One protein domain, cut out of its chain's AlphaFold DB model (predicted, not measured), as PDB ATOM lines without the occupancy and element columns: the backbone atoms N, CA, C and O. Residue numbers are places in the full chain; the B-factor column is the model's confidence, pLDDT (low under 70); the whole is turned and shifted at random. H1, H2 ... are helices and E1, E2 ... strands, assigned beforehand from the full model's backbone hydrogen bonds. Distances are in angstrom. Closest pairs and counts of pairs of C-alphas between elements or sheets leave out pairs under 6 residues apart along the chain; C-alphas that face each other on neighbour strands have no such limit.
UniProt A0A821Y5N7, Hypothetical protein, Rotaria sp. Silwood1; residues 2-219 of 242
ATOM      1  N   GLN A   2     203.083  94.944 181.124       92.88
ATOM      2  CA  GLN A   2     202.714  94.393 179.807       92.88
ATOM      3  C   GLN A   2     203.119  95.298 178.633       92.88
ATOM      4  O   GLN A   2     203.772  94.839 177.708       92.88
ATOM      5  N   PHE A   3     202.858  96.605 178.736       92.75
ATOM      6  CA  PHE A   3     203.311  97.590 177.746       92.75
ATOM      7  C   PHE A   3     204.821  97.512 177.458       92.75
ATOM      8  O   PHE A   3     205.243  97.468 176.308       92.75
ATOM      9  N   TYR A   4     205.644  97.411 178.505       93.31
ATOM     10  CA  TYR A   4     207.094  97.273 178.363       93.31
ATOM     11  C   TYR A   4     207.487  95.945 177.701       93.31
ATOM     12  O   TYR A   4     208.402  95.922 176.882       93.31
ATOM     13  N   LEU A   5     206.803  94.843 178.019       93.94
ATOM     14  CA  LEU A   5     207.041  93.551 177.369       93.94
ATOM     15  C   LEU A   5     206.749  93.622 175.865       93.94
ATOM     16  O   LEU A   5     207.598  93.217 175.070       93.94
ATOM     17  N   ASN A   6     205.615  94.216 175.484       91.88
ATOM     18  CA  ASN A   6     205.222  94.385 174.085       91.88
ATOM     19  C   ASN A   6     206.240  95.243 173.317       91.88
ATOM     20  O   ASN A   6     206.696  94.831 172.252       91.88
ATOM     21  N   LEU A   7     206.682  96.374 173.889       93.44
ATOM     22  CA  LEU A   7     207.721  97.227 173.288       93.44
ATOM     23  C   LEU A   7     209.046  96.492 173.041       93.44
ATOM     24  O   LEU A   7     209.778  96.821 172.114       93.44
ATOM     25  N   ASN A   8     209.355  95.487 173.861       95.12
ATOM     26  CA  ASN A   8     210.553  94.661 173.725       95.12
ATOM     27  C   ASN A   8     210.287  93.355 172.953       95.12
ATOM     28  O   ASN A   8     211.048  92.395 173.085       95.12
ATOM     29  N   ASN A   9     209.213  93.300 172.154       93.12
ATOM     30  CA  ASN A   9     208.822  92.157 171.320       93.12
ATOM     31  C   ASN A   9     208.658  90.839 172.097       93.12
ATOM     32  O   ASN A   9     208.851  89.748 171.553       93.12
ATOM     33  N   ARG A  10     208.309  90.913 173.385       93.12
ATOM     34  CA  ARG A  10     207.994  89.729 174.187       93.12
ATOM     35  C   ARG A  10     206.530  89.358 173.973       93.12
ATOM     36  O   ARG A  10     205.641  90.033 174.474       93.12
ATOM     37  N   GLN A  11     206.302  88.247 173.277       84.56
ATOM     38  CA  GLN A  11     204.976  87.677 172.990       84.56
ATOM     39  C   GLN A  11     204.403  86.913 174.202       84.56
ATOM     40  O   GLN A  11     203.990  85.763 174.086       84.56
ATOM     41  N   ILE A  12     204.475  87.511 175.392       89.19
ATOM     42  CA  ILE A  12     203.969  86.932 176.642       89.19
ATOM     43  C   ILE A  12     202.827  87.810 177.126       89.19
ATOM     44  O   ILE A  12     203.042  89.000 177.341       89.19
ATOM     45  N   ASP A  13     201.658  87.222 177.360       89.38
ATOM     46  CA  ASP A  13     200.555  87.874 178.064       89.38
ATOM     47  C   ASP A  13     200.580  87.465 179.541       89.38
ATOM     48  O   ASP A  13     200.229  86.339 179.887       89.38
ATOM     49  N   LEU A  14     201.000  88.374 180.427       91.94
ATOM     50  CA  LEU A  14     201.078  88.100 181.869       91.94
ATOM     51  C   LEU A  14     199.714  87.833 182.511       91.94
ATOM     52  O   LEU A  14     199.649  87.273 183.604       91.94
ATOM     53  N   PHE A  15     198.638  88.263 181.861       90.94
ATOM     54  CA  PHE A  15     197.276  88.115 182.352       90.94
ATOM     55  C   PHE A  15     196.578  86.887 181.779       90.94
ATOM     56  O   PHE A  15     195.416  86.633 182.101       90.94
ATOM     57  N   ASP A  16     197.289  86.102 180.969       88.31
ATOM     58  CA  ASP A  16     196.820  84.789 180.575       88.31
ATOM     59  C   ASP A  16     196.619  83.918 181.840       88.31
ATOM     60  O   ASP A  16     197.503  83.871 182.710       88.31
ATOM     61  N   PRO A  17     195.481  83.209 181.973       86.19
ATOM     62  CA  PRO A  17     195.189  82.348 183.119       86.19
ATOM     63  C   PRO A  17     196.212  81.242 183.405       86.19
ATOM     64  O   PRO A  17     196.210  80.705 184.513       86.19
ATOM     65  N   HIS A  18     197.105  80.910 182.467       89.06
ATOM     66  CA  HIS A  18     198.228  80.005 182.723       89.06
ATOM     67  C   HIS A  18     199.198  80.561 183.784       89.06
ATOM     68  O   HIS A  18     199.801  79.786 184.531       89.06
ATOM     69  N   TYR A  19     199.314  81.887 183.932       92.94
ATOM     70  CA  TYR A  19     200.122  82.531 184.977       92.94
ATOM     71  C   TYR A  19     199.351  82.631 186.303       92.94
ATOM     72  O   TYR A  19     199.095  83.719 186.825       92.94
ATOM     73  N   VAL A  20     198.955  81.480 186.852       93.62
ATOM     74  CA  VAL A  20     198.031  81.372 187.997       93.62
ATOM     75  C   VAL A  20     198.502  82.166 189.219       93.62
ATOM     76  O   VAL A  20     197.718  82.908 189.812       93.62
ATOM     77  N   GLU A  21     199.773  82.036 189.602       95.81
ATOM     78  CA  GLU A  21     200.311  82.688 190.803       95.81
ATOM     79  C   GLU A  21     200.349  84.215 190.664       95.81
ATOM     80  O   GLU A  21     199.955  84.930 191.590       95.81
ATOM     81  N   PHE A  22     200.746  84.714 189.488       95.31
ATOM     82  CA  PHE A  22     200.731  86.143 189.181       95.31
ATOM     83  C   PHE A  22     199.306  86.697 189.252       95.31
ATOM     84  O   PHE A  22     199.054  87.643 189.999       95.31
ATOM     85  N   ASN A  23     198.363  86.070 188.542       95.31
ATOM     86  CA  ASN A  23     196.968  86.510 188.508       95.31
ATOM     87  C   ASN A  23     196.319  86.452 189.897       95.31
ATOM     88  O   ASN A  23     195.655  87.402 190.306       95.31
ATOM     89  N   SER A  24     196.559  85.387 190.669       95.88
ATOM     90  CA  SER A  24     196.043  85.257 192.037       95.88
ATOM     91  C   SER A  24     196.608  86.326 192.975       95.88
ATOM     92  O   SER A  24     195.864  86.937 193.745       95.88
ATOM     93  N   THR A  25     197.916  86.581 192.906       96.62
ATOM     94  CA  THR A  25     198.580  87.577 193.756       96.62
ATOM     95  C   THR A  25     198.114  88.985 193.411       96.62
ATOM     96  O   THR A  25     197.742  89.743 194.307       96.62
ATOM     97  N   LEU A  26     198.056  89.317 192.119       96.31
ATOM     98  CA  LEU A  26     197.537  90.596 191.652       96.31
ATOM     99  C   LEU A  26     196.080  90.792 192.084       96.31
ATOM    100  O   LEU A  26     195.738  91.855 192.596       96.31
ATOM    101  N   ASN A  27     195.239  89.763 191.956       97.00
ATOM    102  CA  ASN A  27     193.842  89.826 192.377       97.00
ATOM    103  C   ASN A  27     193.691  90.162 193.864       97.00
ATOM    104  O   ASN A  27     192.905  91.033 194.219       97.00
ATOM    105  N   LYS A  28     194.488  89.532 194.738       97.00
ATOM    106  CA  LYS A  28     194.475  89.819 196.186       97.00
ATOM    107  C   LYS A  28     194.851  91.268 196.496       97.00
ATOM    108  O   LYS A  28     194.262  91.871 197.388       97.00
ATOM    109  N   ILE A  29     195.821  91.822 195.765       96.12
ATOM    110  CA  ILE A  29     196.222  93.228 195.906       96.12
ATOM    111  C   ILE A  29     195.076  94.144 195.462       96.12
ATOM    112  O   ILE A  29     194.731  95.093 196.165       96.12
ATOM    113  N   LEU A  30     194.463  93.843 194.316       95.88
ATOM    114  CA  LEU A  30     193.426  94.677 193.712       95.88
ATOM    115  C   LEU A  30     192.045  94.543 194.370       95.88
ATOM    116  O   LEU A  30     191.228  95.454 194.249       95.88
ATOM    117  N   ALA A  31     191.790  93.470 195.118       94.56
ATOM    118  CA  ALA A  31     190.548  93.287 195.867       94.56
ATOM    119  C   ALA A  31     190.265  94.472 196.811       94.56
ATOM    120  O   ALA A  31     189.127  94.931 196.899       94.56
ATOM    121  N   ASN A  32     191.318  95.012 197.435       92.62
ATOM    122  CA  ASN A  32     191.261  96.154 198.352       92.62
ATOM    123  C   ASN A  32     191.701  97.477 197.701       92.62
ATOM    124  O   ASN A  32     192.029  98.435 198.402       92.62
ATOM    125  N   TYR A  33     191.769  97.534 196.367       92.62
ATOM    126  CA  TYR A  33     192.171  98.746 195.665       92.62
ATOM    127  C   TYR A  33     191.163  99.875 195.899       92.62
ATOM    128  O   TYR A  33     189.962  99.715 195.674       92.62
ATOM    129  N   VAL A  34     191.683 101.033 196.305       89.06
ATOM    130  CA  VAL A  34     190.921 102.275 196.432       89.06
ATOM    131  C   VAL A  34     191.421 103.237 195.357       89.06
ATOM    132  O   VAL A  34     192.619 103.547 195.337       89.06
ATOM    133  N   PRO A  35     190.546 103.707 194.453       88.19
ATOM    134  CA  PRO A  35     190.961 104.594 193.386       88.19
ATOM    135  C   PRO A  35     191.344 105.968 193.937       88.19
ATOM    136  O   PRO A  35     190.800 106.442 194.937       88.19
ATOM    137  N   ARG A  36     192.277 106.636 193.259       86.62
ATOM    138  CA  ARG A  36     192.624 108.023 193.579       86.62
ATOM    139  C   ARG A  36     191.604 108.953 192.936       86.62
ATOM    140  O   ARG A  36     191.361 108.860 191.735       86.62
ATOM    141  N   VAL A  37     191.045 109.855 193.734       85.56
ATOM    142  CA  VAL A  37     190.035 110.827 193.303       85.56
ATOM    143  C   VAL A  37     190.548 112.231 193.598       85.56
ATOM    144  O   VAL A  37     191.080 112.479 194.682       85.56
ATOM    145  N   LEU A  38     190.410 113.145 192.638       83.25
ATOM    146  CA  LEU A  38     190.719 114.553 192.859       83.25
ATOM    147  C   LEU A  38     189.614 115.199 193.710       83.25
ATOM    148  O   LEU A  38     188.426 115.064 193.409       83.25
ATOM    149  N   ALA A  39     190.013 115.883 194.784       75.81
ATOM    150  CA  ALA A  39     189.110 116.361 195.837       75.81
ATOM    151  C   ALA A  39     188.066 117.397 195.371       75.81
ATOM    152  O   ALA A  39     187.075 117.610 196.061       75.81
ATOM    153  N   ASP A  40     188.283 118.039 194.226       72.88
ATOM    154  CA  ASP A  40     187.480 119.155 193.718       72.88
ATOM    155  C   ASP A  40     186.431 118.758 192.662       72.88
ATOM    156  O   ASP A  40     185.481 119.501 192.432       72.88
ATOM    157  N   SER A  41     186.582 117.595 192.022       68.25
ATOM    158  CA  SER A  41     185.891 117.280 190.762       68.25
ATOM    159  C   SER A  41     185.337 115.859 190.691       68.25
ATOM    160  O   SER A  41     184.778 115.479 189.665       68.25
ATOM    161  N   ASN A  42     185.503 115.057 191.749       71.94
ATOM    162  CA  ASN A  42     185.169 113.627 191.758       71.94
ATOM    163  C   ASN A  42     185.767 112.870 190.551       71.94
ATOM    164  O   ASN A  42     185.208 111.885 190.070       71.94
ATOM    165  N   THR A  43     186.898 113.366 190.037       80.38
ATOM    166  CA  THR A  43     187.565 112.822 188.857       80.38
ATOM    167  C   THR A  43     188.546 111.745 189.288       80.38
ATOM    168  O   THR A  43     189.430 111.981 190.117       80.38
ATOM    169  N   TYR A  44     188.387 110.557 188.713       84.50
ATOM    170  CA  TYR A  44     189.266 109.418 188.940       84.50
ATOM    171  C   TYR A  44     190.580 109.592 188.180       84.50
ATOM    172  O   TYR A  44     190.580 109.861 186.980       84.50
ATOM    173  N   ILE A  45     191.702 109.409 188.876       81.81
ATOM    174  CA  ILE A  45     193.041 109.517 188.293       81.81
ATOM    175  C   ILE A  45     193.642 108.119 188.186       81.81
ATOM    176  O   ILE A  45     193.893 107.460 189.197       81.81
ATOM    177  N   SER A  46     193.931 107.700 186.956       87.12
ATOM    178  CA  SER A  46     194.659 106.468 186.666       87.12
ATOM    179  C   SER A  46     195.671 106.685 185.547       87.12
ATOM    180  O   SER A  46     195.458 107.502 184.658       87.12
ATOM    181  N   LEU A  47     196.775 105.941 185.608       87.69
ATOM    182  CA  LEU A  47     197.738 105.822 184.505       87.69
ATOM    183  C   LEU A  47     197.314 104.755 183.486       87.69
ATOM    184  O   LEU A  47     198.007 104.548 182.496       87.69
ATOM    185  N   ILE A  48     196.240 104.024 183.784       91.25
ATOM    186  CA  ILE A  48     195.677 102.987 182.933       91.25
ATOM    187  C   ILE A  48     194.340 103.516 182.431       91.25
ATOM    188  O   ILE A  48     193.443 103.803 183.227       91.25
ATOM    189  N   ASP A  49     194.225 103.634 181.117       91.56
ATOM    190  CA  ASP A  49     193.009 103.999 180.405       91.56
ATOM    191  C   ASP A  49     192.613 102.897 179.410       91.56
ATOM    192  O   ASP A  49     193.274 101.859 179.288       91.56
ATOM    193  N   GLU A  50     191.473 103.093 178.748       92.69
ATOM    194  CA  GLU A  50     190.953 102.157 177.749       92.69
ATOM    195  C   GLU A  50     191.932 101.981 176.577       92.69
ATOM    196  O   GLU A  50     192.190 100.848 176.162       92.69
ATOM    197  N   GLU A  51     192.517 103.081 176.092       92.38
ATOM    198  CA  GLU A  51     193.484 103.099 174.986       92.38
ATOM    199  C   GLU A  51     194.662 102.165 175.262       92.38
ATOM    200  O   GLU A  51     194.938 101.257 174.475       92.38
ATOM    201  N   LEU A  52     195.294 102.312 176.433       93.38
ATOM    202  CA  LEU A  52     196.433 101.496 176.830       93.38
ATOM    203  C   LEU A  52     196.089 100.006 176.831       93.38
ATOM    204  O   LEU A  52     196.925  99.186 176.449       93.38
ATOM    205  N   LEU A  53     194.886  99.623 177.269       94.44
ATOM    206  CA  LEU A  53     194.498  98.214 177.304       94.44
ATOM    207  C   LEU A  53     194.297  97.614 175.907       94.44
ATOM    208  O   LEU A  53     194.606  96.433 175.725       94.44
ATOM    209  N   TYR A  54     193.831  98.394 174.928       93.88
ATOM    210  CA  TYR A  54     193.821  97.966 173.525       93.88
ATOM    211  C   TYR A  54     195.245  97.861 172.962       93.88
ATOM    212  O   TYR A  54     195.576  96.845 172.343       93.88
ATOM    213  N   ASP A  55     196.105  98.845 173.242       92.38
ATOM    214  CA  ASP A  55     197.509  98.859 172.803       92.38
ATOM    215  C   ASP A  55     198.295  97.659 173.340       92.38
ATOM    216  O   ASP A  55     199.156  97.098 172.658       92.38
ATOM    217  N   VAL A  56     197.991  97.230 174.570       93.31
ATOM    218  CA  VAL A  56     198.618  96.049 175.175       93.31
ATOM    219  C   VAL A  56     197.879  94.736 174.918       93.31
ATOM    220  O   VAL A  56     198.257  93.715 175.490       93.31
ATOM    221  N   HIS A  57     196.850  94.752 174.065       92.25
ATOM    222  CA  HIS A  57     196.025  93.598 173.684       92.25
ATOM    223  C   HIS A  57     195.310  92.897 174.853       92.25
ATOM    224  O   HIS A  57     194.970  91.718 174.770       92.25
ATOM    225  N   GLN A  58     195.056  93.623 175.942       93.81
ATOM    226  CA  GLN A  58     194.190  93.162 177.033       93.81
ATOM    227  C   GLN A  58     192.709  93.343 176.695       93.81
ATOM    228  O   GLN A  58     191.870  92.577 177.169       93.81
ATOM    229  N   LEU A  59     192.402  94.327 175.847       95.19
ATOM    230  CA  LEU A  59     191.124  94.471 175.162       95.19
ATOM    231  C   LEU A  59     191.303  94.205 173.660       95.19
ATOM    232  O   LEU A  59     192.394  94.339 173.105       95.19
ATOM    233  N   GLY A  60     190.214  93.827 173.000       93.75
ATOM    234  CA  GLY A  60     190.156  93.447 171.597       93.75
ATOM    235  C   GLY A  60     189.897  91.957 171.373       93.75
ATOM    236  O   GLY A  60     189.642  91.172 172.286       93.75
ATOM    237  N   THR A  61     189.970  91.557 170.109       92.44
ATOM    238  CA  THR A  61     189.527  90.242 169.629       92.44
ATOM    239  C   THR A  61     190.685  89.335 169.206       92.44
ATOM    240  O   THR A  61     190.483  88.430 168.401       92.44
ATOM    241  N   LEU A  62     191.905  89.599 169.687       89.94
ATOM    242  CA  LEU A  62     193.112  88.879 169.268       89.94
ATOM    243  C   LEU A  62     193.158  87.450 169.825       89.94
ATOM    244  O   LEU A  62     193.570  86.528 169.124       89.94
ATOM    245  N   THR A  63     192.719  87.257 171.071       90.81
ATOM    246  CA  THR A  63     192.670  85.950 171.736       90.81
ATOM    247  C   THR A  63     191.298  85.726 172.385       90.81
ATOM    248  O   THR A  63     190.557  86.688 172.615       90.81
ATOM    249  N   PRO A  64     190.925  84.479 172.735       93.44
ATOM    250  CA  PRO A  64     189.691  84.231 173.483       93.44
ATOM    251  C   PRO A  64     189.658  84.968 174.829       93.44
ATOM    252  O   PRO A  64     188.600  85.428 175.254       93.44
ATOM    253  N   TRP A  65     190.817  85.124 175.480       93.50
ATOM    254  CA  TRP A  65     190.944  85.809 176.766       93.50
ATOM    255  C   TRP A  65     190.819  87.328 176.649       93.50
ATOM    256  O   TRP A  65     190.106  87.935 177.453       93.50
ATOM    257  N   SER A  66     191.445  87.940 175.635       93.94
ATOM    258  CA  SER A  66     191.273  89.374 175.371       93.94
ATOM    259  C   SER A  66     189.815  89.672 175.023       93.94
ATOM    260  O   SER A  66     189.245  90.638 175.525       93.94
ATOM    261  N   LEU A  67     189.163  88.797 174.246       95.69
ATOM    262  CA  LEU A  67     187.755  88.945 173.880       95.69
ATOM    263  C   LEU A  67     186.833  88.858 175.102       95.69
ATOM    264  O   LEU A  67     185.982  89.725 175.276       95.69
ATOM    265  N   LEU A  68     187.018  87.869 175.984       96.94
ATOM    266  CA  LEU A  68     186.245  87.774 177.231       96.94
ATOM    267  C   LEU A  68     186.455  88.993 178.133       96.94
ATOM    268  O   LEU A  68     185.484  89.540 178.653       96.94
ATOM    269  N   THR A  69     187.703  89.442 178.283       96.94
ATOM    270  CA  THR A  69     188.031  90.654 179.051       96.94
ATOM    271  C   THR A  69     187.331  91.874 178.451       96.94
ATOM    272  O   THR A  69     186.767  92.679 179.188       96.94
ATOM    273  N   THR A  70     187.278  91.958 177.120       96.88
ATOM    274  CA  THR A  70     186.580  93.021 176.390       96.88
ATOM    275  C   THR A  70     185.084  93.005 176.640       96.88
ATOM    276  O   THR A  70     184.519  94.039 176.966       96.88
ATOM    277  N   LEU A  71     184.434  91.845 176.550       97.12
ATOM    278  CA  LEU A  71     182.996  91.734 176.805       97.12
ATOM    279  C   LEU A  71     182.649  92.078 178.253       97.12
ATOM    280  O   LEU A  71     181.663  92.769 178.490       97.12
ATOM    281  N   ILE A  72     183.458  91.624 179.217       97.12
ATOM    282  CA  ILE A  72     183.274  91.970 180.630       97.12
ATOM    283  C   ILE A  72     183.427  93.480 180.808       97.12
ATOM    284  O   ILE A  72     182.528  94.100 181.358       97.12
ATOM    285  N   TYR A  73     184.486  94.085 180.269       96.00
ATOM    286  CA  TYR A  73     184.684  95.533 180.321       96.00
ATOM    287  C   TYR A  73     183.527  96.315 179.688       96.00
ATOM    288  O   TYR A  73     182.967  97.200 180.331       96.00
ATOM    289  N   THR A  74     183.117  95.952 178.475       93.31
ATOM    290  CA  THR A  74     181.987  96.556 177.761       93.31
ATOM    291  C   THR A  74     180.702  96.446 178.581       93.31
ATOM    292  O   THR A  74     180.010  97.443 178.793       93.31
ATOM    293  N   ASN A  75     180.398  95.267 179.119       93.50
ATOM    294  CA  ASN A  75     179.199  95.066 179.926       93.50
ATOM    295  C   ASN A  75     179.263  95.829 181.261       93.50
ATOM    296  O   ASN A  75     178.257  96.378 181.708       93.50
ATOM    297  N   THR A  76     180.441  95.940 181.876       93.06
ATOM    298  CA  THR A  76     180.652  96.773 183.065       93.06
ATOM    299  C   THR A  76     180.444  98.255 182.768       93.06
ATOM    300  O   THR A  76     179.739  98.935 183.513       93.06
ATOM    301  N   LYS A  77     181.020  98.753 181.670       90.19
ATOM    302  CA  LYS A  77     180.970 100.159 181.257       90.19
ATOM    303  C   LYS A  77     179.553 100.587 180.877       90.19
ATOM    304  O   LYS A  77     179.015 101.536 181.440       90.19
ATOM    305  N   TYR A  78     178.924  99.863 179.956       86.94
ATOM    306  CA  TYR A  78     177.660 100.288 179.354       86.94
ATOM    307  C   TYR A  78     176.413  99.775 180.077       86.94
ATOM    308  O   TYR A  78     175.375 100.428 180.015       86.94
ATOM    309  N   PHE A  79     176.494  98.633 180.769       87.19
ATOM    310  CA  PHE A  79     175.354  98.040 181.486       87.19
ATOM    311  C   PHE A  79     175.513  98.069 183.007       87.19
ATOM    312  O   PHE A  79     174.668  97.537 183.723       87.19
ATOM    313  N   ASN A  80     176.575  98.708 183.511       87.38
ATOM    314  CA  ASN A  80     176.834  98.889 184.939       87.38
ATOM    315  C   ASN A  80     176.926  97.562 185.727       87.38
ATOM    316  O   ASN A  80     176.650  97.522 186.926       87.38
ATOM    317  N   LEU A  81     177.343  96.472 185.072       91.69
ATOM    318  CA  LEU A  81     177.622  95.197 185.739       91.69
ATOM    319  C   LEU A  81     178.980  95.298 186.451       91.69
ATOM    320  O   LEU A  81     180.028  95.280 185.816       91.69
ATOM    321  N   LYS A  82     178.982  95.493 187.772       92.25
ATOM    322  CA  LYS A  82     180.213  95.772 188.549       92.25
ATOM    323  C   LYS A  82     180.609  94.666 189.517       92.25
ATOM    324  O   LYS A  82     181.605  94.802 190.225       92.25
ATOM    325  N   THR A  83     179.832  93.592 189.575       94.88
ATOM    326  CA  THR A  83     180.031  92.503 190.534       94.88
ATOM    327  C   THR A  83     180.082  91.164 189.827       94.88
ATOM    328  O   THR A  83     179.509  90.993 188.751       94.88
ATOM    329  N   VAL A  84     180.739  90.189 190.447       97.00
ATOM    330  CA  VAL A  84     180.812  88.833 189.900       97.00
ATOM    331  C   VAL A  84     179.406  88.267 189.723       97.00
ATOM    332  O   VAL A  84     179.098  87.706 188.680       97.00
ATOM    333  N   GLU A  85     178.521  88.496 190.689       95.38
ATOM    334  CA  GLU A  85     177.139  88.017 190.682       95.38
ATOM    335  C   GLU A  85     176.343  88.606 189.515       95.38
ATOM    336  O   GLU A  85     175.633  87.876 188.831       95.38
ATOM    337  N   SER A  86     176.494  89.906 189.242       94.06
ATOM    338  CA  SER A  86     175.786  90.557 188.134       94.06
ATOM    339  C   SER A  86     176.297  90.085 186.769       94.06
ATOM    340  O   SER A  86     175.500  89.922 185.850       94.06
ATOM    341  N   HIS A  87     177.589  89.768 186.643       95.81
ATOM    342  CA  HIS A  87     178.140  89.110 185.453       95.81
ATOM    343  C   HIS A  87     177.747  87.630 185.331       95.81
ATOM    344  O   HIS A  87     177.593  87.132 184.220       95.81
ATOM    345  N   MET A  88     177.584  86.909 186.439       95.12
ATOM    346  CA  MET A  88     177.162  85.503 186.427       95.12
ATOM    347  C   MET A  88     175.660  85.344 186.166       95.12
ATOM    348  O   MET A  88     175.232  84.286 185.721       95.12
ATOM    349  N   ALA A  89     174.864  86.381 186.431       93.06
ATOM    350  CA  ALA A  89     173.415  86.365 186.255       93.06
ATOM    351  C   ALA A  89     172.949  86.632 184.812       93.06
ATOM    352  O   ALA A  89     171.756  86.520 184.535       93.06
ATOM    353  N   ILE A  90     173.853  87.015 183.901       93.94
ATOM    354  CA  ILE A  90     173.500  87.267 182.499       93.94
ATOM    355  C   ILE A  90     173.682  86.024 181.625       93.94
ATOM    356  O   ILE A  90     174.530  85.165 181.863       93.94
ATOM    357  N   SER A  91     172.906  85.982 180.550       94.12
ATOM    358  CA  SER A  91     172.851  84.913 179.560       94.12
ATOM    359  C   SER A  91     172.774  85.472 178.139       94.12
ATOM    360  O   SER A  91     172.554  86.670 177.942       94.12
ATOM    361  N   PHE A  92     172.905  84.614 177.123       92.88
ATOM    362  CA  PHE A  92     172.669  85.021 175.732       92.88
ATOM    363  C   PHE A  92     171.261  85.597 175.515       92.88
ATOM    364  O   PHE A  92     171.119  86.543 174.743       92.88
ATOM    365  N   ALA A  93     170.249  85.095 176.231       91.31
ATOM    366  CA  ALA A  93     168.874  85.589 176.144       91.31
ATOM    367  C   ALA A  93     168.703  87.046 176.620       91.31
ATOM    368  O   ALA A  93     167.727  87.700 176.254       91.31
ATOM    369  N   ASN A  94     169.652  87.585 177.396       92.06
ATOM    370  CA  ASN A  94     169.616  88.987 177.811       92.06
ATOM    371  C   ASN A  94     169.987  89.961 176.689       92.06
ATOM    372  O   ASN A  94     169.791  91.160 176.867       92.06
ATOM    373  N   PHE A  95     170.516  89.492 175.558       91.56
ATOM    374  CA  PHE A  95     171.010  90.350 174.486       91.56
ATOM    375  C   PHE A  95     170.201  90.174 173.203       91.56
ATOM    376  O   PHE A  95     169.961  89.060 172.745       91.56
ATOM    377  N   GLY A  96     169.821  91.292 172.587       89.44
ATOM    378  CA  GLY A  96     169.144  91.320 171.295       89.44
ATOM    379  C   GLY A  96     169.766  92.351 170.364       89.44
ATOM    380  O   GLY A  96     170.119  93.450 170.788       89.44
ATOM    381  N   LYS A  97     169.883  92.008 169.079       89.75
ATOM    382  CA  LYS A  97     170.316  92.945 168.041       89.75
ATOM    383  C   LYS A  97     169.120  93.521 167.302       89.75
ATOM    384  O   LYS A  97     168.231  92.783 166.885       89.75
ATOM    385  N   TYR A  98     169.149  94.830 167.090       87.50
ATOM    386  CA  TYR A  98     168.103  95.559 166.384       87.50
ATOM    387  C   TYR A  98     168.716  96.463 165.325       87.50
ATOM    388  O   TYR A  98     169.791  97.027 165.518       87.50
ATOM    389  N   SER A  99     168.008  96.623 164.215       87.31
ATOM    390  CA  SER A  99     168.334  97.615 163.197       87.31
ATOM    391  C   SER A  99     167.133  98.521 162.990       87.31
ATOM    392  O   SER A  99     166.010  98.037 162.850       87.31
ATOM    393  N   GLN A 100     167.366  99.826 162.929       85.56
ATOM    394  CA  GLN A 100     166.324 100.811 162.671       85.56
ATOM    395  C   GLN A 100     166.791 101.797 161.606       85.56
ATOM    396  O   GLN A 100     167.913 102.294 161.650       85.56
ATOM    397  N   TRP A 101     165.917 102.105 160.649       84.12
ATOM    398  CA  TRP A 101     166.143 103.204 159.715       84.12
ATOM    399  C   TRP A 101     165.810 104.527 160.402       84.12
ATOM    400  O   TRP A 101     164.646 104.801 160.697       84.12
ATOM    401  N   VAL A 102     166.831 105.342 160.653       79.81
ATOM    402  CA  VAL A 102     166.697 106.650 161.301       79.81
ATOM    403  C   VAL A 102     166.871 107.744 160.255       79.81
ATOM    404  O   VAL A 102     167.807 107.725 159.455       79.81
ATOM    405  N   ARG A 103     165.953 108.715 160.236       77.38
ATOM    406  CA  ARG A 103     166.081 109.899 159.379       77.38
ATOM    407  C   ARG A 103     167.011 110.904 160.050       77.38
ATOM    408  O   ARG A 103     166.706 111.374 161.141       77.38
ATOM    409  N   LEU A 104     168.118 111.237 159.387       70.06
ATOM    410  CA  LEU A 104     169.134 112.162 159.905       70.06
ATOM    411  C   LEU A 104     168.657 113.623 159.904       70.06
ATOM    412  O   LEU A 104     169.084 114.418 160.736       70.06
ATOM    413  N   SER A 105     167.751 113.983 158.993       70.06
ATOM    414  CA  SER A 105     167.066 115.275 159.008       70.06
ATOM    415  C   SER A 105     165.728 115.203 158.269       70.06
ATOM    416  O   SER A 105     165.461 114.270 157.509       70.06
ATOM    417  N   THR A 106     164.894 116.228 158.443       67.56
ATOM    418  CA  THR A 106     163.667 116.423 157.654       67.56
ATOM    419  C   THR A 106     163.942 116.716 156.174       67.56
ATOM    420  O   THR A 106     163.066 116.492 155.343       67.56
ATOM    421  N   SER A 107     165.147 117.188 155.838       67.38
ATOM    422  CA  SER A 107     165.572 117.573 154.486       67.38
ATOM    423  C   SER A 107     166.294 116.468 153.710       67.38
ATOM    424  O   SER A 107     166.430 116.584 152.493       67.38
ATOM    425  N   THR A 108     166.722 115.387 154.372       61.53
ATOM    426  CA  THR A 108     167.400 114.249 153.729       61.53
ATOM    427  C   THR A 108     166.463 113.035 153.742       61.53
ATOM    428  O   THR A 108     166.273 112.420 154.791       61.53
ATOM    429  N   PRO A 109     165.829 112.674 152.608       59.44
ATOM    430  CA  PRO A 109     164.862 111.574 152.570       59.44
ATOM    431  C   PRO A 109     165.508 110.186 152.703       59.44
ATOM    432  O   PRO A 109     164.817 109.223 153.032       59.44
ATOM    433  N   GLN A 110     166.819 110.074 152.475       69.06
ATOM    434  CA  GLN A 110     167.573 108.850 152.730       69.06
ATOM    435  C   GLN A 110     167.820 108.716 154.237       69.06
ATOM    436  O   GLN A 110     168.582 109.477 154.830       69.06
ATOM    437  N   GLY A 111     167.130 107.761 154.863       72.38
ATOM    438  CA  GLY A 111     167.459 107.331 156.219       72.38
ATOM    439  C   GLY A 111     168.804 106.606 156.244       72.38
ATOM    440  O   GLY A 111     169.248 106.080 155.228       72.38
ATOM    441  N   GLN A 112     169.433 106.551 157.412       81.38
ATOM    442  CA  GLN A 112     170.589 105.698 157.668       81.38
ATOM    443  C   GLN A 112     170.145 104.522 158.542       81.38
ATOM    444  O   GLN A 112     169.404 104.710 159.509       81.38
ATOM    445  N   GLN A 113     170.575 103.307 158.203       84.31
ATOM    446  CA  GLN A 113     170.357 102.147 159.060       84.31
ATOM    447  C   GLN A 113     171.308 102.232 160.257       84.31
ATOM    448  O   GLN A 113     172.525 102.219 160.091       84.31
ATOM    449  N   MET A 114     170.740 102.324 161.453       83.62
ATOM    450  CA  MET A 114     171.451 102.273 162.726       83.62
ATOM    451  C   MET A 114     171.287 100.881 163.331       83.62
ATOM    452  O   MET A 114     170.177 100.342 163.340       83.62
ATOM    453  N   ASN A 115     172.377 100.306 163.835       88.94
ATOM    454  CA  ASN A 115     172.359  99.038 164.559       88.94
ATOM    455  C   ASN A 115     172.510  99.282 166.061       88.94
ATOM    456  O   ASN A 115     173.283 100.144 166.484       88.94
ATOM    457  N   TYR A 116     171.789  98.488 166.846       89.00
ATOM    458  CA  TYR A 116     171.732  98.576 168.297       89.00
ATOM    459  C   TYR A 116     171.954  97.197 168.908       89.00
ATOM    460  O   TYR A 116     171.396  96.199 168.436       89.00
ATOM    461  N   LEU A 117     172.736  97.154 169.983       90.19
ATOM    462  CA  LEU A 117     172.754  96.036 170.917       90.19
ATOM    463  C   LEU A 117     171.917  96.430 172.127       90.19
ATOM    464  O   LEU A 117     172.205  97.419 172.801       90.19
ATOM    465  N   ARG A 118     170.876  95.648 172.380       90.50
ATOM    466  CA  ARG A 118     169.961  95.845 173.491       90.50
ATOM    467  C   ARG A 118     170.241  94.806 174.565       90.50
ATOM    468  O   ARG A 118     170.286  93.617 174.263       90.50
ATOM    469  N   PHE A 119     170.395  95.260 175.800       89.44
ATOM    470  CA  PHE A 119     170.531  94.418 176.978       89.44
ATOM    471  C   PHE A 119     169.283  94.539 177.853       89.44
ATOM    472  O   PHE A 119     168.868  95.636 178.231       89.44
ATOM    473  N   TYR A 120     168.686  93.394 178.159       87.69
ATOM    474  CA  TYR A 120     167.520  93.252 179.015       87.69
ATOM    475  C   TYR A 120     167.985  92.864 180.415       87.69
ATOM    476  O   TYR A 120     168.221  91.687 180.702       87.69
ATOM    477  N   ALA A 121     168.120  93.859 181.288       79.19
ATOM    478  CA  ALA A 121     168.472  93.626 182.674       79.19
ATOM    479  C   ALA A 121     167.239  93.147 183.449       79.19
ATOM    480  O   ALA A 121     166.236  93.857 183.582       79.19
ATOM    481  N   HIS A 122     167.327  91.942 184.003       68.94
ATOM    482  CA  HIS A 122     166.421  91.519 185.061       68.94
ATOM    483  C   HIS A 122     166.938  92.135 186.356       68.94
ATOM    484  O   HIS A 122     167.888  91.629 186.937       68.94
ATOM    485  N   ASN A 123     166.368  93.263 186.776       54.38
ATOM    486  CA  ASN A 123     166.720  93.873 188.053       54.38
ATOM    487  C   ASN A 123     166.175  93.000 189.202       54.38
ATOM    488  O   ASN A 123     164.954  92.924 189.349       54.38
ATOM    489  N   PRO A 124     167.015  92.367 190.045       50.03
ATOM    490  CA  PRO A 124     166.526  91.699 191.250       50.03
ATOM    491  C   PRO A 124     166.088  92.702 192.338       50.03
ATOM    492  O   PRO A 124     165.233  92.364 193.159       50.03
ATOM    493  N   ASP A 125     166.619  93.932 192.313       44.84
ATOM    494  CA  ASP A 125     166.369  94.972 193.326       44.84
ATOM    495  C   ASP A 125     165.127  95.835 193.043       44.84
ATOM    496  O   ASP A 125     164.569  96.449 193.952       44.84
ATOM    497  N   LEU A 126     164.610  95.828 191.809       45.34
ATOM    498  CA  LEU A 126     163.334  96.465 191.461       45.34
ATOM    499  C   LEU A 126     162.176  95.474 191.623       45.34
ATOM    500  O   LEU A 126     161.406  95.221 190.704       45.34
ATOM    501  N   LYS A 127     161.982  94.961 192.843       40.31
ATOM    502  CA  LYS A 127     160.725  94.293 193.242       40.31
ATOM    503  C   LYS A 127     159.536  95.263 193.376       40.31
ATOM    504  O   LYS A 127     158.520  94.922 193.974       40.31
ATOM    505  N   SER A 128     159.644  96.477 192.843       46.09
ATOM    506  CA  SER A 128     158.696  97.556 193.080       46.09
ATOM    507  C   SER A 128     158.293  98.235 191.767       46.09
ATOM    508  O   SER A 128     159.032  99.029 191.196       46.09
ATOM    509  N   LEU A 129     157.062  97.917 191.353       46.72
ATOM    510  CA  LEU A 129     156.115  98.742 190.588       46.72
ATOM    511  C   LEU A 129     156.082  98.723 189.047       46.72
ATOM    512  O   LEU A 129     155.094  99.204 188.496       46.72
ATOM    513  N   ALA A 130     157.018  98.094 188.336       48.28
ATOM    514  CA  ALA A 130     156.849  97.830 186.901       48.28
ATOM    515  C   ALA A 130     157.489  96.490 186.515       48.28
ATOM    516  O   ALA A 130     158.705  96.357 186.509       48.28
ATOM    517  N   ASN A 131     156.673  95.494 186.162       50.97
ATOM    518  CA  ASN A 131     157.104  94.150 185.737       50.97
ATOM    519  C   ASN A 131     157.854  94.125 184.380       50.97
ATOM    520  O   ASN A 131     157.891  93.092 183.715       50.97
ATOM    521  N   SER A 132     158.408  95.249 183.923       57.25
ATOM    522  CA  SER A 132     159.146  95.345 182.664       57.25
ATOM    523  C   SER A 132     160.654  95.342 182.928       57.25
ATOM    524  O   SER A 132     161.106  96.130 183.762       57.25
ATOM    525  N   PRO A 133     161.445  94.518 182.217       65.12
ATOM    526  CA  PRO A 133     162.900  94.541 182.336       65.12
ATOM    527  C   PRO A 133     163.440  95.933 181.994       65.12
ATOM    528  O   PRO A 133     162.920  96.599 181.095       65.12
ATOM    529  N   THR A 134     164.487  96.367 182.697       76.31
ATOM    530  CA  THR A 134     165.207  97.590 182.330       76.31
ATOM    531  C   THR A 134     165.956  97.317 181.032       76.31
ATOM    532  O   THR A 134     166.676  96.323 180.922       76.31
ATOM    533  N   VAL A 135     165.750  98.175 180.035       79.62
ATOM    534  CA  VAL A 135     166.315  98.007 178.697       79.62
ATOM    535  C   VAL A 135     167.421  99.028 178.487       79.62
ATOM    536  O   VAL A 135     167.181 100.232 178.552       79.62
ATOM    537  N   TYR A 136     168.617  98.532 178.197       82.88
ATOM    538  CA  TYR A 136     169.779  99.345 177.871       82.88
ATOM    539  C   TYR A 136     170.131  99.187 176.398       82.88
ATOM    540  O   TYR A 136     170.164  98.065 175.894       82.88
ATOM    541  N   GLU A 137     170.419 100.292 175.711       84.88
ATOM    542  CA  GLU A 137     170.779 100.282 174.292       84.88
ATOM    543  C   GLU A 137     172.154 100.901 174.051       84.88
ATOM    544  O   GLU A 137     172.461 101.994 174.533       84.88
ATOM    545  N   ILE A 138     172.968 100.199 173.262       86.50
ATOM    546  CA  ILE A 138     174.255 100.673 172.754       86.50
ATOM    547  C   ILE A 138     174.169 100.756 171.233       86.50
ATOM    548  O   ILE A 138     173.782  99.789 170.574       86.50
ATOM    549  N   THR A 139     174.559 101.897 170.673       83.38
ATOM    550  CA  THR A 139     174.637 102.113 169.227       83.38
ATOM    551  C   THR A 139     175.935 101.578 168.631       83.38
ATOM    552  O   THR A 139     176.968 101.465 169.292       83.38
ATOM    553  N   GLU A 140     175.894 101.256 167.340       81.31
ATOM    554  CA  GLU A 140     177.092 100.900 166.586       81.31
ATOM    555  C   GLU A 140     178.115 102.042 166.599       81.31
ATOM    556  O   GLU A 140     177.815 103.182 166.244       81.31
ATOM    557  N   HIS A 141     179.355 101.718 166.956       81.25
ATOM    558  CA  HIS A 141     180.469 102.649 166.879       81.25
ATOM    559  C   HIS A 141     181.103 102.563 165.484       81.25
ATOM    560  O   HIS A 141     182.108 101.890 165.270       81.25
ATOM    561  N   ILE A 142     180.460 103.216 164.513       74.50
ATOM    562  CA  ILE A 142     180.759 103.074 163.074       74.50
ATOM    563  C   ILE A 142     182.216 103.448 162.741       74.50
ATOM    564  O   ILE A 142     182.831 102.827 161.878       74.50
ATOM    565  N   ASN A 143     182.777 104.433 163.445       79.12
ATOM    566  CA  ASN A 143     184.105 104.982 163.155       79.12
ATOM    567  C   ASN A 143     185.260 104.188 163.789       79.12
ATOM    568  O   ASN A 143     186.409 104.415 163.427       79.12
ATOM    569  N   ASP A 144     184.969 103.263 164.709       83.31
ATOM    570  CA  ASP A 144     185.965 102.351 165.282       83.31
ATOM    571  C   ASP A 144     185.350 100.952 165.443       83.31
ATOM    572  O   ASP A 144     184.770 100.630 166.487       83.31
ATOM    573  N   PRO A 145     185.440 100.115 164.392       84.19
ATOM    574  CA  PRO A 145     184.892  98.765 164.408       84.19
ATOM    575  C   PRO A 145     185.547  97.844 165.442       84.19
ATOM    576  O   PRO A 145     184.892  96.912 165.906       84.19
ATOM    577  N   ILE A 146     186.811  98.090 165.807       83.56
ATOM    578  CA  ILE A 146     187.558  97.264 166.771       83.56
ATOM    579  C   ILE A 146     186.989  97.468 168.178       83.56
ATOM    580  O   ILE A 146     186.874  96.519 168.960       83.56
ATOM    581  N   ARG A 147     186.567  98.698 168.478       87.19
ATOM    582  CA  ARG A 147     185.976  99.075 169.768       87.19
ATOM    583  C   ARG A 147     184.458  99.025 169.795       87.19
ATOM    584  O   ARG A 147     183.855  99.335 170.815       87.19
ATOM    585  N   CYS A 148     183.819  98.630 168.698       90.19
ATOM    586  CA  CYS A 148     182.369  98.587 168.624       90.19
ATOM    587  C   CYS A 148     181.796  97.413 169.446       90.19
ATOM    588  O   CYS A 148     181.988  96.256 169.054       90.19
ATOM    589  N   PRO A 149     180.988  97.672 170.498       89.38
ATOM    590  CA  PRO A 149     180.385  96.621 171.327       89.38
ATOM    591  C   PRO A 149     179.558  95.606 170.532       89.38
ATOM    592  O   PRO A 149     179.578  94.412 170.817       89.38
ATOM    593  N   ILE A 150     178.874  96.070 169.479       91.44
ATOM    594  CA  ILE A 150     178.068  95.213 168.601       91.44
ATOM    595  C   ILE A 150     178.959  94.233 167.829       91.44
ATOM    596  O   ILE A 150     178.642  93.048 167.758       91.44
ATOM    597  N   LYS A 151     180.088  94.701 167.278       92.38
ATOM    598  CA  LYS A 151     181.026  93.841 166.536       92.38
ATOM    599  C   LYS A 151     181.730  92.853 167.459       92.38
ATOM    600  O   LYS A 151     181.908  91.699 167.083       92.38
ATOM    601  N   GLN A 152     182.087  93.285 168.666       93.25
ATOM    602  CA  GLN A 152     182.678  92.421 169.691       93.25
ATOM    603  C   GLN A 152     181.705  91.307 170.103       93.25
ATOM    604  O   GLN A 152     182.098  90.141 170.150       93.25
ATOM    605  N   TYR A 153     180.432  91.649 170.328       94.12
ATOM    606  CA  TYR A 153     179.369  90.681 170.600       94.12
ATOM    607  C   TYR A 153     179.171  89.704 169.433       94.12
ATOM    608  O   TYR A 153     179.166  88.494 169.644       94.12
ATOM    609  N   ASP A 154     179.069  90.201 168.195       93.44
ATOM    610  CA  ASP A 154     178.917  89.354 167.004       93.44
ATOM    611  C   ASP A 154     180.081  88.373 166.851       93.44
ATOM    612  O   ASP A 154     179.880  87.181 166.599       93.44
ATOM    613  N   PHE A 155     181.305  88.871 167.032       94.62
ATOM    614  CA  PHE A 155     182.498  88.048 166.947       94.62
ATOM    615  C   PHE A 155     182.501  86.974 168.036       94.62
ATOM    616  O   PHE A 155     182.726  85.805 167.726       94.62
ATOM    617  N   TYR A 156     182.154  87.329 169.276       95.56
ATOM    618  CA  TYR A 156     182.000  86.369 170.367       95.56
ATOM    619  C   TYR A 156     180.993  85.270 170.037       95.56
ATOM    620  O   TYR A 156     181.365  84.097 170.012       95.56
ATOM    621  N   VAL A 157     179.761  85.643 169.682       94.75
ATOM    622  CA  VAL A 157     178.701  84.690 169.330       94.75
ATOM    623  C   VAL A 157     179.151  83.770 168.195       94.75
ATOM    624  O   VAL A 157     178.957  82.560 168.292       94.75
ATOM    625  N   SER A 158     179.829  84.297 167.165       93.94
ATOM    626  CA  SER A 158     180.335  83.494 166.040       93.94
ATOM    627  C   SER A 158     181.327  82.398 166.455       93.94
ATOM    628  O   SER A 158     181.433  81.380 165.770       93.94
ATOM    629  N   LYS A 159     182.017  82.582 167.589       94.75
ATOM    630  CA  LYS A 159     183.017  81.659 168.138       94.75
ATOM    631  C   LYS A 159     182.484  80.745 169.249       94.75
ATOM    632  O   LYS A 159     183.217  79.852 169.682       94.75
ATOM    633  N   CYS A 160     181.249  80.946 169.712       94.81
ATOM    634  CA  CYS A 160     180.572  80.083 170.690       94.81
ATOM    635  C   CYS A 160     179.882  78.893 170.002       94.81
ATOM    636  O   CYS A 160     179.471  79.038 168.858       94.81
ATOM    637  N   PRO A 161     179.663  77.744 170.652       93.25
ATOM    638  CA  PRO A 161     178.860  76.662 170.075       93.25
ATOM    639  C   PRO A 161     177.393  77.074 169.871       93.25
ATOM    640  O   PRO A 161     176.831  77.771 170.709       93.25
ATOM    641  N   GLU A 162     176.737  76.633 168.797       90.62
ATOM    642  CA  GLU A 162     175.352  77.040 168.488       90.62
ATOM    643  C   GLU A 162     174.334  76.652 169.564       90.62
ATOM    644  O   GLU A 162     173.385  77.386 169.811       90.62
ATOM    645  N   GLN A 163     174.572  75.546 170.262       89.06
ATOM    646  CA  GLN A 163     173.675  74.974 171.264       89.06
ATOM    647  C   GLN A 163     173.459  75.890 172.474       89.06
ATOM    648  O   GLN A 163     172.452  75.759 173.162       89.06
ATOM    649  N   VAL A 164     174.399  76.801 172.745       87.12
ATOM    650  CA  VAL A 164     174.289  77.776 173.843       87.12
ATOM    651  C   VAL A 164     173.829  79.153 173.356       87.12
ATOM    652  O   VAL A 164     173.409  79.977 174.164       87.12
ATOM    653  N   ARG A 165     173.844  79.411 172.036       82.81
ATOM    654  CA  ARG A 165     173.398  80.675 171.426       82.81
ATOM    655  C   ARG A 165     171.866  80.760 171.491       82.81
ATOM    656  O   ARG A 165     171.174  80.425 170.538       82.81
ATOM    657  N   GLY A 166     171.333  81.179 172.634       76.75
ATOM    658  CA  GLY A 166     169.890  81.328 172.860       76.75
ATOM    659  C   GLY A 166     169.386  80.700 174.156       76.75
ATOM    660  O   GLY A 166     168.200  80.815 174.457       76.75
ATOM    661  N   THR A 167     170.263  80.064 174.935       84.50
ATOM    662  CA  THR A 167     169.908  79.620 176.283       84.50
ATOM    663  C   THR A 167     169.854  80.816 177.234       84.50
ATOM    664  O   THR A 167     170.512  81.841 177.029       84.50
ATOM    665  N   ALA A 168     169.054  80.679 178.290       86.69
ATOM    666  CA  ALA A 168     168.925  81.677 179.350       86.69
ATOM    667  C   ALA A 168     169.846  81.380 180.552       86.69
ATOM    668  O   ALA A 168     169.647  81.931 181.630       86.69
ATOM    669  N   ASP A 169     170.851  80.514 180.363       88.31
ATOM    670  CA  ASP A 169     171.608  79.919 181.472       88.31
ATOM    671  C   ASP A 169     173.005  80.521 181.652       88.31
ATOM    672  O   ASP A 169     173.512  80.596 182.767       88.31
ATOM    673  N   VAL A 170     173.665  80.916 180.557       93.75
ATOM    674  CA  VAL A 170     175.073  81.336 180.579       93.75
ATOM    675  C   VAL A 170     175.360  82.358 179.487       93.75
ATOM    676  O   VAL A 170     174.771  82.309 178.408       93.75
ATOM    677  N   PHE A 171     176.268  83.294 179.765       96.00
ATOM    678  CA  PHE A 171     176.800  84.218 178.764       96.00
ATOM    679  C   PHE A 171     178.293  84.010 178.516       96.00
ATOM    680  O   PHE A 171     178.689  83.800 177.375       96.00
ATOM    681  N   TYR A 172     179.124  84.051 179.562       97.38
ATOM    682  CA  TYR A 172     180.576  83.889 179.445       97.38
ATOM    683  C   TYR A 172     180.951  82.409 179.419       97.38
ATOM    684  O   TYR A 172     180.718  81.688 180.387       97.38
ATOM    685  N   LEU A 173     181.562  81.969 178.324       96.88
ATOM    686  CA  LEU A 173     181.965  80.586 178.114       96.88
ATOM    687  C   LEU A 173     183.470  80.424 178.297       96.88
ATOM    688  O   LEU A 173     184.261  81.329 178.027       96.88
ATOM    689  N   ARG A 174     183.878  79.241 178.741       95.44
ATOM    690  CA  ARG A 174     185.278  78.892 178.941       95.44
ATOM    691  C   ARG A 174     185.994  78.746 177.587       95.44
ATOM    692  O   ARG A 174     185.507  78.018 176.718       95.44
ATOM    693  N   PRO A 175     187.173  79.366 177.399       94.19
ATOM    694  CA  PRO A 175     188.005  79.129 176.222       94.19
ATOM    695  C   PRO A 175     188.436  77.665 176.080       94.19
ATOM    696  O   PRO A 175     188.721  76.989 177.073       94.19
ATOM    697  N   ILE A 176     188.521  77.186 174.841       91.25
ATOM    698  CA  ILE A 176     189.077  75.867 174.521       91.25
ATOM    699  C   ILE A 176     190.607  75.968 174.491       91.25
ATOM    700  O   ILE A 176     191.169  76.851 173.845       91.25
ATOM    701  N   ASN A 177     191.289  75.034 175.153       76.62
ATOM    702  CA  ASN A 177     192.745  74.923 175.085       76.62
ATOM    703  C   ASN A 177     193.144  74.274 173.743       76.62
ATOM    704  O   ASN A 177     192.771  73.128 173.495       76.62
ATOM    705  N   GLY A 178     193.889  74.968 172.874       68.00
ATOM    706  CA  GLY A 178     194.346  74.418 171.586       68.00
ATOM    707  C   GLY A 178     194.834  75.470 170.582       68.00
ATOM    708  O   GLY A 178     194.924  76.654 170.903       68.00
ATOM    709  N   GLN A 179     195.145  75.049 169.348       61.81
ATOM    710  CA  GLN A 179     195.495  75.960 168.248       61.81
ATOM    711  C   GLN A 179     194.237  76.663 167.712       61.81
ATOM    712  O   GLN A 179     193.544  76.187 166.820       61.81
ATOM    713  N   ILE A 180     193.943  77.820 168.297       62.88
ATOM    714  CA  ILE A 180     192.752  78.647 168.040       62.88
ATOM    715  C   ILE A 180     192.748  79.289 166.639       62.88
ATOM    716  O   ILE A 180     191.682  79.614 166.116       62.88
ATOM    717  N   LEU A 181     193.926  79.448 166.024       60.22
ATOM    718  CA  LEU A 181     194.128  80.173 164.761       60.22
ATOM    719  C   LEU A 181     193.355  79.584 163.568       60.22
ATOM    720  O   LEU A 181     192.975  80.339 162.679       60.22
ATOM    721  N   GLU A 182     193.061  78.281 163.577       59.59
ATOM    722  CA  GLU A 182     192.304  77.609 162.504       59.59
ATOM    723  C   GLU A 182     190.920  77.112 162.951       59.59
ATOM    724  O   GLU A 182     190.130  76.630 162.142       59.59
ATOM    725  N   SER A 183     190.591  77.245 164.240       71.31
ATOM    726  CA  SER A 183     189.329  76.741 164.775       71.31
ATOM    727  C   SER A 183     188.166  77.694 164.484       71.31
ATOM    728  O   SER A 183     188.229  78.909 164.721       71.31
ATOM    729  N   SER A 184     187.045  77.125 164.037       85.31
ATOM    730  CA  SER A 184     185.775  77.849 163.930       85.31
ATOM    731  C   SER A 184     185.248  78.272 165.307       85.31
ATOM    732  O   SER A 184     184.646  79.337 165.421       85.31
ATOM    733  N   LEU A 185     185.544  77.489 166.351       91.50
ATOM    734  CA  LEU A 185     185.103  77.709 167.728       91.50
ATOM    735  C   LEU A 185     186.268  78.082 168.643       91.50
ATOM    736  O   LEU A 185     187.326  77.454 168.609       91.50
ATOM    737  N   TRP A 186     186.060  79.087 169.489       94.06
ATOM    738  CA  TRP A 186     187.032  79.486 170.516       94.06
ATOM    739  C   TRP A 186     186.599  79.080 171.925       94.06
ATOM    740  O   TRP A 186     187.438  78.983 172.818       94.06
ATOM    741  N   PHE A 187     185.303  78.835 172.122       95.00
ATOM    742  CA  PHE A 187     184.706  78.591 173.431       95.00
ATOM    743  C   PHE A 187     184.006  77.236 173.486       95.00
ATOM    744  O   PHE A 187     183.484  76.757 172.478       95.00
ATOM    745  N   SER A 188     184.007  76.621 174.667       93.50
ATOM    746  CA  SER A 188     183.267  75.392 174.944       93.50
ATOM    747  C   SER A 188     181.830  75.700 175.391       93.50
ATOM    748  O   SER A 188     181.386  76.845 175.355       93.50
ATOM    749  N   HIS A 189     181.091  74.672 175.809       93.31
ATOM    750  CA  HIS A 189     179.773  74.824 176.438       93.31
ATOM    751  C   HIS A 189     179.855  75.140 177.937       93.31
ATOM    752  O   HIS A 189     178.838  75.432 178.559       93.31
ATOM    753  N   GLU A 190     181.049  75.047 178.523       94.69
ATOM    754  CA  GLU A 190     181.247  75.219 179.958       94.69
ATOM    755  C   GLU A 190     181.230  76.707 180.326       94.69
ATOM    756  O   GLU A 190     181.851  77.511 179.619       94.69
ATOM    757  N   PRO A 191     180.590  77.093 181.440       96.00
ATOM    758  CA  PRO A 191     180.621  78.468 181.912       96.00
ATOM    759  C   PRO A 191     182.036  78.884 182.330       96.00
ATOM    760  O   PRO A 191     182.834  78.091 182.843       96.00
ATOM    761  N   LEU A 192     182.347  80.165 182.139       96.88
ATOM    762  CA  LEU A 192     183.544  80.781 182.698       96.88
ATOM    763  C   LEU A 192     183.446  80.805 184.231       96.88
ATOM    764  O   LEU A 192     182.385  81.072 184.793       96.88
ATOM    765  N   SER A 193     184.550  80.535 184.927       96.00
ATOM    766  CA  SER A 193     184.520  80.497 186.389       96.00
ATOM    767  C   SER A 193     184.395  81.896 186.999       96.00
ATOM    768  O   SER A 193     185.017  82.860 186.546       96.00
ATOM    769  N   ALA A 194     183.653  81.979 188.106       97.25
ATOM    770  CA  ALA A 194     183.497  83.199 188.897       97.25
ATOM    771  C   ALA A 194     184.850  83.801 189.326       97.25
ATOM    772  O   ALA A 194     185.006  85.017 189.349       97.25
ATOM    773  N   THR A 195     185.854  82.962 189.599       96.19
ATOM    774  CA  THR A 195     187.212  83.406 189.946       96.19
ATOM    775  C   THR A 195     187.881  84.194 188.821       96.19
ATOM    776  O   THR A 195     188.555  85.178 189.100       96.19
ATOM    777  N   ILE A 196     187.707  83.795 187.557       96.25
ATOM    778  CA  ILE A 196     188.285  84.539 186.430       96.25
ATOM    779  C   ILE A 196     187.559  85.874 186.242       96.25
ATOM    780  O   ILE A 196     188.203  86.893 186.002       96.25
ATOM    781  N   ILE A 197     186.233  85.891 186.401       97.62
ATOM    782  CA  ILE A 197     185.451  87.133 186.345       97.62
ATOM    783  C   ILE A 197     185.896  88.094 187.453       97.62
ATOM    784  O   ILE A 197     186.143  89.260 187.166       97.62
ATOM    785  N   ASP A 198     186.079  87.608 188.684       97.56
ATOM    786  CA  ASP A 198     186.604  88.402 189.804       97.56
ATOM    787  C   ASP A 198     187.986  88.997 189.486       97.56
ATOM    788  O   ASP A 198     188.201  90.198 189.642       97.56
ATOM    789  N   GLN A 199     188.900  88.185 188.942       97.12
ATOM    790  CA  GLN A 199     190.223  88.641 188.504       97.12
ATOM    791  C   GLN A 199     190.150  89.732 187.437       97.12
ATOM    792  O   GLN A 199     190.914  90.697 187.479       97.12
ATOM    793  N   ILE A 200     189.244  89.601 186.468       97.19
ATOM    794  CA  ILE A 200     189.038  90.621 185.440       97.19
ATOM    795  C   ILE A 200     188.458  91.889 186.075       97.19
ATOM    796  O   ILE A 200     189.045  92.955 185.915       97.19
ATOM    797  N   LEU A 201     187.379  91.787 186.853       97.25
ATOM    798  CA  LEU A 201     186.726  92.936 187.487       97.25
ATOM    799  C   LEU A 201     187.673  93.711 188.409       97.25
ATOM    800  O   LEU A 201     187.723  94.938 188.344       97.25
ATOM    801  N   ASN A 202     188.475  93.021 189.222       97.00
ATOM    802  CA  ASN A 202     189.451  93.675 190.092       97.00
ATOM    803  C   ASN A 202     190.535  94.417 189.298       97.00
ATOM    804  O   ASN A 202     190.984  95.473 189.738       97.00
ATOM    805  N   ARG A 203     190.914  93.934 188.107       95.44
ATOM    806  CA  ARG A 203     191.781  94.690 187.187       95.44
ATOM    807  C   ARG A 203     191.069  95.899 186.592       95.44
ATOM    808  O   ARG A 203     191.665  96.971 186.529       95.44
ATOM    809  N   LEU A 204     189.801  95.759 186.207       95.44
ATOM    810  CA  LEU A 204     189.021  96.855 185.627       95.44
ATOM    811  C   LEU A 204     188.776  98.006 186.609       95.44
ATOM    812  O   LEU A 204     188.653  99.138 186.157       95.44
ATOM    813  N   LYS A 205     188.823  97.776 187.930       93.88
ATOM    814  CA  LYS A 205     188.834  98.850 188.950       93.88
ATOM    815  C   LYS A 205     189.954  99.880 188.752       93.88
ATOM    816  O   LYS A 205     189.882 100.969 189.305       93.88
ATOM    817  N   LEU A 206     191.000  99.563 187.988       93.38
ATOM    818  CA  LEU A 206     192.063 100.514 187.659       93.38
ATOM    819  C   LEU A 206     191.645 101.535 186.589       93.38
ATOM    820  O   LEU A 206     192.365 102.509 186.389       93.38
ATOM    821  N   LEU A 207     190.519 101.334 185.903       93.00
ATOM    822  CA  LEU A 207     190.017 102.234 184.869       93.00
ATOM    823  C   LEU A 207     189.036 103.256 185.465       93.00
ATOM    824  O   LEU A 207     188.116 102.860 186.184       93.00
ATOM    825  N   PRO A 208     189.139 104.550 185.111       89.50
ATOM    826  CA  PRO A 208     188.142 105.557 185.484       89.50
ATOM    827  C   PRO A 208     186.709 105.171 185.083       89.50
ATOM    828  O   PRO A 208     185.768 105.388 185.847       89.50
ATOM    829  N   ASP A 209     186.551 104.530 183.922       87.31
ATOM    830  CA  ASP A 209     185.267 104.051 183.388       87.31
ATOM    831  C   ASP A 209     184.565 103.027 184.280       87.31
ATOM    832  O   ASP A 209     183.347 102.891 184.226       87.31
ATOM    833  N   PHE A 210     185.303 102.315 185.137       89.31
ATOM    834  CA  PHE A 210     184.685 101.414 186.105       89.31
ATOM    835  C   PHE A 210     183.828 102.180 187.119       89.31
ATOM    836  O   PHE A 210     182.865 101.646 187.667       89.31
ATOM    837  N   TYR A 211     184.151 103.443 187.388       86.50
ATOM    838  CA  TYR A 211     183.427 104.269 188.346       86.50
ATOM    839  C   TYR A 211     182.505 105.274 187.664       86.50
ATOM    840  O   TYR A 211     181.387 105.493 188.137       86.50
ATOM    841  N   ASN A 212     182.939 105.822 186.531       79.81
ATOM    842  CA  ASN A 212     182.157 106.755 185.739       79.81
ATOM    843  C   ASN A 212     181.006 106.028 185.041       79.81
ATOM    844  O   ASN A 212     181.204 105.066 184.309       79.81
ATOM    845  N   GLN A 213     179.781 106.504 185.243       65.88
ATOM    846  CA  GLN A 213     178.636 105.992 184.500       65.88
ATOM    847  C   GLN A 213     178.646 106.598 183.094       65.88
ATOM    848  O   GLN A 213     178.273 107.758 182.913       65.88
ATOM    849  N   THR A 214     179.008 105.816 182.079       62.50
ATOM    850  CA  THR A 214     178.520 106.105 180.728       62.50
ATOM    851  C   THR A 214     177.035 105.793 180.735       62.50
ATOM    852  O   THR A 214     176.680 104.624 180.813       62.50
ATOM    853  N   LYS A 215     176.166 106.811 180.741       51.00
ATOM    854  CA  LYS A 215     174.715 106.587 180.725       51.00
ATOM    855  C   LYS A 215     174.343 105.839 179.437       51.00
ATOM    856  O   LYS A 215     174.450 106.446 178.368       51.00
ATOM    857  N   PRO A 216     173.906 104.569 179.500       54.34
ATOM    858  CA  PRO A 216     173.179 103.985 178.383       54.34
ATOM    859  C   PRO A 216     171.914 104.815 178.141       54.34
ATOM    860  O   PRO A 216     171.359 105.412 179.070       54.34
ATOM    861  N   VAL A 217     171.460 104.887 176.892       52.75
ATOM    862  CA  VAL A 217     170.179 105.533 176.598       52.75
ATOM    863  C   VAL A 217     169.085 104.627 177.160       52.75
ATOM    864  O   VAL A 217     168.790 103.575 176.599       52.75
ATOM    865  N   GLU A 218     168.524 104.998 178.311       49.72
ATOM    866  CA  GLU A 218     167.360 104.322 178.881       49.72
ATOM    867  C   GLU A 218     166.136 104.644 178.019       49.72
ATOM    868  O   GLU A 218     165.542 105.721 178.104       49.72
ATOM    869  N   THR A 219     165.744 103.711 177.157       47.78
ATOM    870  CA  THR A 219     164.436 103.769 176.504       47.78
ATOM    871  C   THR A 219     163.381 103.239 177.462       47.78
ATOM    872  O   THR A 219     163.257 102.032 177.664       47.78
TER     873      THR A 219
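Overview. This is residues 2 to 219 of the 242 residues of the protein "Hypothetical protein" of Rotaria sp. Silwood1 (UniProt A0A821Y5N7). One long helix, H4, runs through the middle; H7 and H6 pack on it crosswise, its residues 64 to 68 reach the small hairpin E6 E7, and its residues 75 to 79 graze a strongly twisted sheet of three strands, E3 E4 E5. H2 packs on H7, short H1 lies farther out, and the small hairpin E1 E2 lies far from the middle, beyond the helices. The printed part has 218 residues, with seven named helices and seven named strands in the order H1 H2 E1 E2 H3 H4 H5 E3 E4 E5 H6 E6 E7 H7; under half of the residues are in these elements, and the class is mixed, helices and strands. The three sheets, E3 - E4 - E5, E1 - E2 and E6 - E7, are antiparallel. The whole is compact, with a radius of gyration of the C-alphas of 18.6 A and spans of 56 by 52 by 41 A.

Along the chain. Find C-alpha 2 at (202.714, 94.393, 179.807), where H1 begins; it covers residues 2 to 7. H2, residues 20 to 31, runs 16.1 A. Next come strands E1, residues 36 to 38, and E2, residues 43 to 45, then helix H3, residues 50 to 55. Look for C-alpha 64 at (189.691, 84.231, 173.483): from there H4, residues 64 to 79, runs 21.5 A. H5 is residues 84 to 88. The strands E3, residues 95 to 102, E4, residues 112 to 121, and E5, residues 134 to 139, measure 21.4, 27.8 and 16.8 A. H6, residues 149 to 159, runs 15.5 A. E6 is residues 173 to 175 and E7 residues 187 to 191. H7, residues 194 to 204, runs 15.1 A and ends at C-alpha 204, (189.021, 96.855, 185.627).

Arrangement. Begin at the hub, H7, which touches three helices. It touches H2 at a steep tilt of 60 degrees, the same way, with the C-alphas of Asn 27 and Gln 199 closest at 5.4 A. It touches H5, where the closest C-alphas, of Val 84 and Asp 198, are 5.8 A apart. It touches H4 through that helix's residues 69 to 73 alone, at a steep tilt of 68 degrees, only just short of about perpendicular; the closest C-alphas, of Thr 69 and Ile 200, are 6.5 A apart. H4 also touches H6, opposite ways at a steep tilt of 38 degrees, with the C-alphas of Thr 74 and Pro 149 closest at 6.6 A. E3 E4 E5 is a meander, each strand the antiparallel neighbour of the one before; N 98 and O 116 are 3.0 A apart, and N 119 and O 136 2.8 A. H6 is on this sheet at a height of 10.9 A and runs across the strands, at 69 degrees to E4 on the local plane; H4 only grazes the sheet. In the hairpin E6 and E7, N 174 and O 190 are 2.8 A apart; in the hairpin E1 and E2, N 38 and O 43 are 2.9 A apart. H3 is near H4, and close but not clearly touching H1, the C-alphas of Phe 3 and Asp 55 being 7.7 A apart. In each of the seven helices, every O i to N i+4 pair is within hydrogen-bond range.

Size, cuts and confidence. The two C-alphas farthest apart, of Glu 21 and Ser 107, are 61.2 A apart. The printed part has no cut. The links H1 to H2, E4 to E5, H6 to E6 and E6 to E7 are long. Residues 217 to 218 pair antiparallel with residues 136 to 137 of E5. The mean pLDDT of the printed part is 85.6; look for values under 70 at residue 41 and residues 106 to 110, 122 to 133, 178 to 182 and 213 to 219.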